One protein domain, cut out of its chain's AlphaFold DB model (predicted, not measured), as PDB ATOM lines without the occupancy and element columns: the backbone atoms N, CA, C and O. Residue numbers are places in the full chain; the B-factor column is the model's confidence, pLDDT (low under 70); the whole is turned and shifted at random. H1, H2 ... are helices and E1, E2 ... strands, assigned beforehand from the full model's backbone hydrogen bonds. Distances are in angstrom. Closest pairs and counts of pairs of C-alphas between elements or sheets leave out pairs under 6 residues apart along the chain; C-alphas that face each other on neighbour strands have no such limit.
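Overview. This is residues 3 to 73 of the 85 residues of an uncharacterized protein of candidate division KSB3 bacterium (UniProt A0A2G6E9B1). The model is a single twisted sheet of four strands, E2 to E5, with a small arm of one short strand, E1, and one short helix, H1, set beyond the strand ends at one end of its long axis. No named helix covers either face of the sheet, and residues 15 to 20, of which residue 15 belongs to H1 and the rest to the link from H1 to E2, stick out free. The printed part has 71 residues, with one named helix and five named strands in the order E1, H1, E2, E3, E4, E5; the sheet's order is E2, E3, E4, E5, antiparallel throughout. The class is mostly strand, though under half of the residues are in named elements. The whole is loose, with a radius of gyration of the C-alphas of 14.5 A, and elongated, spanning 43 by 25 by 19 A.

Along the chain. E1 is residues 7 to 9, 6.5 A long, beginning at C-alpha 7 at (-32.683, 20.254, -27.051). H1 is residues 11 to 15, 6.2 A long. E2 is residues 26 to 31, 16.5 A long, beginning at C-alpha 26 at (-14.646, 24.621, -29.997). E3 is residues 41 to 46, 16.6 A, and E4 is residues 51 to 56, 16.7 A. E5, residues 62 to 68, is 17.6 A long and ends at C-alpha 68 at (-18.922, 10.089, -28.136).

Arrangement. E2, E3, E4 and E5 form a meander, each strand the antiparallel neighbour of the one before. E2 and E3 are a hairpin at 155 degrees between their directions; N 28 and O 44 are 2.9 A apart, within hydrogen-bond range. E3 and E4 are a hairpin at 169 degrees, with N 45 and O 53 within range at 2.8 A. E4 and E5 are a hairpin at 167 degrees, with N 56 and O 62 within range at 2.8 A. The edge strands E2 and E5 are apart. From edge to edge the strands' lines turn by 47 degrees. Residues 67 to 68 of E5 also pair antiparallel with residues 71 to 72. H1 is not on the sheet, and E1 is apart from E2, E3, E4 and E5. E1 pairs with no named strand, but its residues 7 to 8 pair antiparallel with residues 3 to 4. E1 and H1 meet only through their link. In H1 every O i to N i+4 pair is within hydrogen-bond range.

Size, cuts and confidence. The two C-alphas farthest apart are those of Asp 12 and Lys 36, at 43.3 A. The printed part has no cut and no long link. The mean pLDDT of the printed part is 94.0, and no printed residue is under 70.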
ATOM      1  N   ARG A   3     -28.150  21.275 -31.745       90.50
ATOM      2  CA  ARG A   3     -28.735  20.308 -30.810       90.50
ATOM      3  C   ARG A   3     -27.745  20.013 -29.687       90.50
ATOM      4  O   ARG A   3     -26.752  19.328 -29.911       90.50
ATOM      5  N   ILE A   4     -28.027  20.529 -28.496       88.94
ATOM      6  CA  ILE A   4     -27.164  20.434 -27.313       88.94
ATOM      7  C   ILE A   4     -28.005  19.893 -26.151       88.94
ATOM      8  O   ILE A   4     -29.137  20.328 -25.945       88.94
ATOM      9  N   PHE A   5     -27.489  18.893 -25.428       86.12
ATOM     10  CA  PHE A   5     -28.181  18.215 -24.312       86.12
ATOM     11  C   PHE A   5     -29.620  17.761 -24.629       86.12
ATOM     12  O   PHE A   5     -30.520  17.833 -23.796       86.12
ATOM     13  N   GLY A   6     -29.853  17.291 -25.857       88.00
ATOM     14  CA  GLY A   6     -31.157  16.782 -26.290       88.00
ATOM     15  C   GLY A   6     -32.174  17.850 -26.704       88.00
ATOM     16  O   GLY A   6     -33.264  17.478 -27.131       88.00
ATOM     17  N   GLN A   7     -31.822  19.137 -26.656       91.44
ATOM     18  CA  GLN A   7     -32.683  20.254 -27.051       91.44
ATOM     19  C   GLN A   7     -32.084  21.029 -28.225       91.44
ATOM     20  O   GLN A   7     -30.868  21.043 -28.413       91.44
ATOM     21  N   GLU A   8     -32.936  21.667 -29.025       94.50
ATOM     22  CA  GLU A   8     -32.482  22.578 -30.071       94.50
ATOM     23  C   GLU A   8     -32.406  24.007 -29.550       94.50
ATOM     24  O   GLU A   8     -33.339  24.502 -28.924       94.50
ATOM     25  N   TYR A   9     -31.296  24.668 -29.856       93.75
ATOM     26  CA  TYR A   9     -31.057  26.054 -29.500       93.75
ATOM     27  C   TYR A   9     -30.690  26.883 -30.730       93.75
ATOM     28  O   TYR A   9     -29.935  26.460 -31.616       93.75
ATOM     29  N   SER A  10     -31.184  28.112 -30.774       94.56
ATOM     30  CA  SER A  10     -30.610  29.177 -31.591       94.56
ATOM     31  C   SER A  10     -29.327  29.720 -30.952       94.56
ATOM     32  O   SER A  10     -29.068  29.554 -29.759       94.56
ATOM     33  N   ARG A  11     -28.511  30.416 -31.750       90.94
ATOM     34  CA  ARG A  11     -27.285  31.052 -31.254       90.94
ATOM     35  C   ARG A  11     -27.582  32.063 -30.140       90.94
ATOM     36  O   ARG A  11     -26.886  32.065 -29.130       90.94
ATOM     37  N   ASP A  12     -28.625  32.873 -30.298       94.56
ATOM     38  CA  ASP A  12     -28.988  33.908 -29.325       94.56
ATOM     39  C   ASP A  12     -29.468  33.315 -27.996       94.56
ATOM     40  O   ASP A  12     -29.194  33.869 -26.933       94.56
ATOM     41  N   GLU A  13     -30.160  32.175 -28.021       95.12
ATOM     42  CA  GLU A  13     -30.562  31.477 -26.797       95.12
ATOM     43  C   GLU A  13     -29.367  30.914 -26.031       95.12
ATOM     44  O   GLU A  13     -29.368  30.969 -24.798       95.12
ATOM     45  N   LEU A  14     -28.355  30.410 -26.746       93.69
ATOM     46  CA  LEU A  14     -27.108  29.944 -26.143       93.69
ATOM     47  C   LEU A  14     -26.335  31.109 -25.527       93.69
ATOM     48  O   LEU A  14     -25.974  31.041 -24.358       93.69
ATOM     49  N   LEU A  15     -26.150  32.207 -26.265       93.56
ATOM     50  CA  LEU A  15     -25.402  33.375 -25.784       93.56
ATOM     51  C   LEU A  15     -26.045  34.064 -24.572       93.56
ATOM     52  O   LEU A  15     -25.356  34.735 -23.815       93.56
ATOM     53  N   LYS A  16     -27.350  33.879 -24.349       95.69
ATOM     54  CA  LYS A  16     -28.032  34.331 -23.123       95.69
ATOM     55  C   LYS A  16     -27.763  33.438 -21.903       95.69
ATOM     56  O   LYS A  16     -28.077  33.847 -20.790       95.69
ATOM     57  N   ARG A  17     -27.261  32.214 -22.099       93.38
ATOM     58  CA  ARG A  17     -27.076  31.185 -21.054       93.38
ATOM     59  C   ARG A  17     -25.622  30.954 -20.675       93.38
ATOM     60  O   ARG A  17     -25.361  30.534 -19.553       93.38
ATOM     61  N   VAL A  18     -24.696  31.193 -21.598       94.31
ATOM     62  CA  VAL A  18     -23.260  31.002 -21.372       94.31
ATOM     63  C   VAL A  18     -22.518  32.326 -21.471       94.31
ATOM     64  O   VAL A  18     -22.860  33.172 -22.292       94.31
ATOM     65  N   GLY A  19     -21.483  32.494 -20.648       93.75
ATOM     66  CA  GLY A  19     -20.608  33.666 -20.718       93.75
ATOM     67  C   GLY A  19     -19.682  33.626 -21.936       93.75
ATOM     68  O   GLY A  19     -19.312  34.667 -22.467       93.75
ATOM     69  N   SER A  20     -19.342  32.424 -22.412       92.50
ATOM     70  CA  SER A  20     -18.575  32.215 -23.640       92.50
ATOM     71  C   SER A  20     -19.076  30.989 -24.394       92.50
ATOM     72  O   SER A  20     -19.358  29.950 -23.799       92.50
ATOM     73  N   ILE A  21     -19.107  31.076 -25.727       90.81
ATOM     74  CA  ILE A  21     -19.462  29.941 -26.588       90.81
ATOM     75  C   ILE A  21     -18.471  28.776 -26.452       90.81
ATOM     76  O   ILE A  21     -18.865  27.627 -26.622       90.81
ATOM     77  N   SER A  22     -17.221  29.060 -26.065       91.31
ATOM     78  CA  SER A  22     -16.192  28.039 -25.831       91.31
ATOM     79  C   SER A  22     -16.556  27.056 -24.716       91.31
ATOM     80  O   SER A  22     -16.041  25.946 -24.700       91.31
ATOM     81  N   GLN A  23     -17.474  27.427 -23.810       90.75
ATOM     82  CA  GLN A  23     -18.011  26.518 -22.790       90.75
ATOM     83  C   GLN A  23     -18.837  25.378 -23.397       90.75
ATOM     84  O   GLN A  23     -18.990  24.334 -22.772       90.75
ATOM     85  N   LEU A  24     -19.411  25.601 -24.582       92.31
ATOM     86  CA  LEU A  24     -20.236  24.617 -25.271       92.31
ATOM     87  C   LEU A  24     -19.431  23.777 -26.247       92.31
ATOM     88  O   LEU A  24     -19.880  22.698 -26.580       92.31
ATOM     89  N   GLY A  25     -18.286  24.248 -26.724       93.56
ATOM     90  CA  GLY A  25     -17.475  23.536 -27.699       93.56
ATOM     91  C   GLY A  25     -16.540  24.478 -28.444       93.56
ATOM     92  O   GLY A  25     -16.598  25.700 -28.296       93.56
ATOM     93  N   GLY A  26     -15.672  23.905 -29.260       95.12
ATOM     94  CA  GLY A  26     -14.646  24.621 -29.997       95.12
ATOM     95  C   GLY A  26     -13.408  23.766 -30.204       95.12
ATOM     96  O   GLY A  26     -13.446  22.544 -30.060       95.12
ATOM     97  N   VAL A  27     -12.317  24.439 -30.555       97.38
ATOM     98  CA  VAL A  27     -10.997  23.830 -30.695       97.38
ATOM     99  C   VAL A  27     -10.053  24.513 -29.719       97.38
ATOM    100  O   VAL A  27      -9.920  25.738 -29.759       97.38
ATOM    101  N   THR A  28      -9.405  23.730 -28.866       96.56
ATOM    102  CA  THR A  28      -8.413  24.215 -27.907       96.56
ATOM    103  C   THR A  28      -7.042  23.703 -28.317       96.56
ATOM    104  O   THR A  28      -6.844  22.500 -28.453       96.56
ATOM    105  N   ALA A  29      -6.090  24.610 -28.530       97.31
ATOM    106  CA  ALA A  29      -4.700  24.229 -28.746       97.31
ATOM    107  C   ALA A  29      -4.057  23.861 -27.403       97.31
ATOM    108  O   ALA A  29      -4.150  24.629 -26.442       97.31
ATOM    109  N   THR A  30      -3.403  22.708 -27.350       96.69
ATOM    110  CA  THR A  30      -2.745  22.178 -26.153       96.69
ATOM    111  C   THR A  30      -1.348  21.662 -26.494       96.69
ATOM    112  O   THR A  30      -1.001  21.456 -27.658       96.69
ATOM    113  N   GLU A  31      -0.513  21.488 -25.476       96.62
ATOM    114  CA  GLU A  31       0.793  20.844 -25.595       96.62
ATOM    115  C   GLU A  31       0.925  19.827 -24.466       96.62
ATOM    116  O   GLU A  31       0.632  20.135 -23.307       96.62
ATOM    117  N   PHE A  32       1.348  18.609 -24.799       93.75
ATOM    118  CA  PHE A  32       1.598  17.589 -23.791       93.75
ATOM    119  C   PHE A  32       2.776  18.008 -22.920       93.75
ATOM    120  O   PHE A  32       3.885  18.242 -23.400       93.75
ATOM    121  N   SER A  33       2.543  18.071 -21.616       95.25
ATOM    122  CA  SER A  33       3.536  18.555 -20.664       95.25
ATOM    123  C   SER A  33       4.413  17.453 -20.082       95.25
ATOM    124  O   SER A  33       5.371  17.800 -19.403       95.25
ATOM    125  N   ASP A  34       4.139  16.163 -20.325       88.69
ATOM    126  CA  ASP A  34       4.931  15.047 -19.791       88.69
ATOM    127  C   ASP A  34       4.833  13.744 -20.617       88.69
ATOM    128  O   ASP A  34       4.145  13.692 -21.639       88.69
ATOM    129  N   GLY A  35       5.553  12.696 -20.194       87.31
ATOM    130  CA  GLY A  35       5.600  11.395 -20.873       87.31
ATOM    131  C   GLY A  35       6.399  11.433 -22.179       87.31
ATOM    132  O   GLY A  35       7.093  12.410 -22.471       87.31
ATOM    133  N   LYS A  36       6.317  10.384 -23.013       85.69
ATOM    134  CA  LYS A  36       7.057  10.380 -24.295       85.69
ATOM    135  C   LYS A  36       6.430  11.304 -25.346       85.69
ATOM    136  O   LYS A  36       7.041  11.561 -26.380       85.69
ATOM    137  N   ALA A  37       5.220  11.799 -25.089       88.62
ATOM    138  CA  ALA A  37       4.570  12.819 -25.897       88.62
ATOM    139  C   ALA A  37       4.925  14.255 -25.466       88.62
ATOM    140  O   ALA A  37       4.465  15.181 -26.121       88.62
ATOM    141  N   ARG A  38       5.740  14.476 -24.417       93.50
ATOM    142  CA  ARG A  38       6.127  15.824 -23.954       93.50
ATOM    143  C   ARG A  38       6.588  16.720 -25.116       93.50
ATOM    144  O   ARG A  38       7.469  16.338 -25.884       93.50
ATOM    145  N   GLY A  39       6.022  17.922 -25.201       95.56
ATOM    146  CA  GLY A  39       6.305  18.918 -26.238       95.56
ATOM    147  C   GLY A  39       5.544  18.709 -27.551       95.56
ATOM    148  O   GLY A  39       5.639  19.549 -28.441       95.56
ATOM    149  N   VAL A  40       4.783  17.618 -27.700       95.56
ATOM    150  CA  VAL A  40       3.887  17.431 -28.848       95.56
ATOM    151  C   VAL A  40       2.693  18.366 -28.697       95.56
ATOM    152  O   VAL A  40       2.006  18.359 -27.672       95.56
ATOM    153  N   ARG A  41       2.414  19.139 -29.743       97.38
ATOM    154  CA  ARG A  41       1.236  19.998 -29.827       97.38
ATOM    155  C   ARG A  41       0.032  19.194 -30.287       97.38
ATOM    156  O   ARG A  41       0.123  18.350 -31.184       97.38
ATOM    157  N   ALA A  42      -1.112  19.516 -29.712       97.56
ATOM    158  CA  ALA A  42      -2.386  18.925 -30.053       97.56
ATOM    159  C   ALA A  42      -3.472  19.993 -30.217       97.56
ATOM    160  O   ALA A  42      -3.338  21.142 -29.792       97.56
ATOM    161  N   ALA A  43      -4.551  19.599 -30.879       98.06
ATOM    162  CA  ALA A  43      -5.791  20.346 -30.935       98.06
ATOM    163  C   ALA A  43      -6.914  19.453 -30.405       98.06
ATOM    164  O   ALA A  43      -7.203  18.399 -30.974       98.06
ATOM    165  N   GLU A  44      -7.536  19.878 -29.313       97.25
ATOM    166  CA  GLU A  44      -8.697  19.220 -28.725       97.25
ATOM    167  C   GLU A  44      -9.964  19.794 -29.344       97.25
ATOM    168  O   GLU A  44     -10.241  20.990 -29.239       97.25
ATOM    169  N   PHE A  45     -10.736  18.936 -29.993       97.56
ATOM    170  CA  PHE A  45     -12.006  19.276 -30.602       97.56
ATOM    171  C   PHE A  45     -13.133  18.866 -29.670       97.56
ATOM    172  O   PHE A  45     -13.232  17.708 -29.270       97.56
ATOM    173  N   ASN A  46     -14.027  19.809 -29.391       95.94
ATOM    174  CA  ASN A  46     -15.289  19.555 -28.722       95.94
ATOM    175  C   ASN A  46     -16.433  20.098 -29.586       95.94
ATOM    176  O   ASN A  46     -16.540  21.307 -29.787       95.94
ATOM    177  N   THR A  47     -17.299  19.226 -30.106       93.50
ATOM    178  CA  THR A  47     -18.411  19.663 -30.970       93.50
ATOM    179  C   THR A  47     -19.601  20.238 -30.202       93.50
ATOM    180  O   THR A  47     -20.531  20.758 -30.821       93.50
ATOM    181  N   GLY A  48     -19.635  20.094 -28.877       92.19
ATOM    182  CA  GLY A  48     -20.750  20.477 -28.008       92.19
ATOM    183  C   GLY A  48     -21.982  19.589 -28.069       92.19
ATOM    184  O   GLY A  48     -22.913  19.742 -27.282       92.19
ATOM    185  N   SER A  49     -21.986  18.633 -28.990       92.31
ATOM    186  CA  SER A  49     -23.050  17.648 -29.189       92.31
ATOM    187  C   SER A  49     -22.618  16.226 -28.822       92.31
ATOM    188  O   SER A  49     -23.338  15.272 -29.107       92.31
ATOM    189  N   GLY A  50     -21.464  16.094 -28.163       93.00
ATOM    190  CA  GLY A  50     -20.983  14.854 -27.566       93.00
ATOM    191  C   GLY A  50     -19.781  14.225 -28.257       93.00
ATOM    192  O   GLY A  50     -19.181  13.352 -27.649       93.00
ATOM    193  N   LEU A  51     -19.407  14.632 -29.473       95.31
ATOM    194  CA  LEU A  51     -18.176  14.146 -30.097       95.31
ATOM    195  C   LEU A  51     -16.994  14.987 -29.613       95.31
ATOM    196  O   LEU A  51     -16.948  16.193 -29.874       95.31
ATOM    197  N   HIS A  52     -16.032  14.343 -28.958       97.06
ATOM    198  CA  HIS A  52     -14.756  14.949 -28.598       97.06
ATOM    199  C   HIS A  52     -13.605  14.121 -29.158       97.06
ATOM    200  O   HIS A  52     -13.682  12.893 -29.183       97.06
ATOM    201  N   PHE A  53     -12.545  14.776 -29.625       97.06
ATOM    202  CA  PHE A  53     -11.353  14.079 -30.109       97.06
ATOM    203  C   PHE A  53     -10.106  14.963 -30.078       97.06
ATOM    204  O   PHE A  53     -10.197  16.187 -30.130       97.06
ATOM    205  N   THR A  54      -8.935  14.333 -30.013       97.06
ATOM    206  CA  THR A  54      -7.636  15.013 -29.925       97.06
ATOM    207  C   THR A  54      -6.788  14.714 -31.151       97.06
ATOM    208  O   THR A  54      -6.446  13.558 -31.403       97.06
ATOM    209  N   VAL A  55      -6.413  15.761 -31.884       97.25
ATOM    210  CA  VAL A  55      -5.550  15.677 -33.070       97.25
ATOM    211  C   VAL A  55      -4.117  16.037 -32.699       97.25
ATOM    212  O   VAL A  55      -3.873  17.114 -32.160       97.25
ATOM    213  N   LEU A  56      -3.160  15.174 -33.035       96.12
ATOM    214  CA  LEU A  56      -1.733  15.400 -32.819       96.12
ATOM    215  C   LEU A  56      -1.132  16.196 -33.982       96.12
ATOM    216  O   LEU A  56      -0.873  15.659 -35.062       96.12
ATOM    217  N   LEU A  57      -0.870  17.482 -33.756       97.56
ATOM    218  CA  LEU A  57      -0.408  18.404 -34.798       97.56
ATOM    219  C   LEU A  57       0.988  18.047 -35.317       97.56
ATOM    220  O   LEU A  57       1.258  18.182 -36.507       97.56
ATOM    221  N   ASP A  58       1.845  17.528 -34.438       96.44
ATOM    222  CA  ASP A  58       3.230  17.175 -34.769       96.44
ATOM    223  C   ASP A  58       3.408  15.697 -35.158       96.44
ATOM    224  O   ASP A  58       4.517  15.263 -35.466       96.44
ATOM    225  N   ARG A  59       2.322  14.909 -35.169       92.50
ATOM    226  CA  ARG A  59       2.328  13.489 -35.568       92.50
ATOM    227  C   ARG A  59       1.406  13.223 -36.757       92.50
ATOM    228  O   ARG A  59       0.632  12.277 -36.757       92.50
ATOM    229  N   GLY A  60       1.479  14.082 -37.774       94.81
ATOM    230  CA  GLY A  60       0.758  13.876 -39.035       94.81
ATOM    231  C   GLY A  60      -0.760  14.038 -38.938       94.81
ATOM    232  O   GLY A  60      -1.466  13.483 -39.772       94.81
ATOM    233  N   LEU A  61      -1.252  14.808 -37.957       96.19
ATOM    234  CA  LEU A  61      -2.681  15.014 -37.693       96.19
ATOM    235  C   LEU A  61      -3.425  13.727 -37.305       96.19
ATOM    236  O   LEU A  61      -4.617  13.589 -37.580       96.19
ATOM    237  N   ASP A  62      -2.725  12.800 -36.654       93.38
ATOM    238  CA  ASP A  62      -3.328  11.579 -36.130       93.38
ATOM    239  C   ASP A  62      -4.329  11.867 -34.998       93.38
ATOM    240  O   ASP A  62      -4.172  12.835 -34.245       93.38
ATOM    241  N   ILE A  63      -5.354  11.021 -34.865       94.06
ATOM    242  CA  ILE A  63      -6.368  11.124 -33.807       94.06
ATOM    243  C   ILE A  63      -5.990  10.172 -32.675       94.06
ATOM    244  O   ILE A  63      -6.236   8.973 -32.743       94.06
ATOM    245  N   SER A  64      -5.433  10.739 -31.609       91.38
ATOM    246  CA  SER A  64      -4.931   9.979 -30.450       91.38
ATOM    247  C   SER A  64      -6.011   9.539 -29.462       91.38
ATOM    248  O   SER A  64      -5.828   8.595 -28.705       91.38
ATOM    249  N   ALA A  65      -7.140  10.241 -29.427       93.31
ATOM    250  CA  ALA A  65      -8.268   9.902 -28.573       93.31
ATOM    251  C   ALA A  65      -9.551  10.448 -29.181       93.31
ATOM    252  O   ALA A  65      -9.552  11.536 -29.762       93.31
ATOM    253  N   ALA A  66     -10.640   9.709 -29.008       96.31
ATOM    254  CA  ALA A  66     -11.975  10.129 -29.378       96.31
ATOM    255  C   ALA A  66     -13.017   9.464 -28.477       96.31
ATOM    256  O   ALA A  66     -12.934   8.268 -28.176       96.31
ATOM    257  N   ASP A  67     -14.031  10.227 -28.095       96.88
ATOM    258  CA  ASP A  67     -15.206   9.732 -27.396       96.88
ATOM    259  C   ASP A  67     -16.488  10.346 -27.963       96.88
ATOM    260  O   ASP A  67     -16.494  11.437 -28.539       96.88
ATOM    261  N   TYR A  68     -17.587   9.606 -27.824       96.31
ATOM    262  CA  TYR A  68     -18.922  10.089 -28.136       96.31
ATOM    263  C   TYR A  68     -19.842   9.963 -26.927       96.31
ATOM    264  O   TYR A  68     -20.165   8.861 -26.469       96.31
ATOM    265  N   CYS A  69     -20.302  11.106 -26.425       93.75
ATOM    266  CA  CYS A  69     -21.125  11.218 -25.227       93.75
ATOM    267  C   CYS A  69     -20.493  10.482 -24.030       93.75
ATOM    268  O   CYS A  69     -21.194   9.750 -23.323       93.75
ATOM    269  N   GLY A  70     -19.175  10.628 -23.840       92.38
ATOM    270  CA  GLY A  70     -18.424   9.982 -22.761       92.38
ATOM    271  C   GLY A  70     -18.145   8.491 -22.978       92.38
ATOM    272  O   GLY A  70     -17.732   7.805 -22.047       92.38
ATOM    273  N   ARG A  71     -18.393   7.960 -24.180       95.31
ATOM    274  CA  ARG A  71     -18.085   6.570 -24.545       95.31
ATOM    275  C   ARG A  71     -16.892   6.556 -25.489       95.31
ATOM    276  O   ARG A  71     -16.994   7.109 -26.582       95.31
ATOM    277  N   SER A  72     -15.794   5.925 -25.076       94.38
ATOM    278  CA  SER A  72     -14.589   5.821 -25.908       94.38
ATOM    279  C   SER A  72     -14.901   5.171 -27.257       94.38
ATOM    280  O   SER A  72     -15.625   4.175 -27.322       94.38
ATOM    281  N   LEU A  73     -14.331   5.736 -28.319       95.06
ATOM    282  CA  LEU A  73     -14.336   5.178 -29.672       95.06
ATOM    283  C   LEU A  73     -12.981   4.564 -30.050       95.06
ATOM    284  O   LEU A  73     -12.866   3.934 -31.099       95.06
TER     285      LEU A  73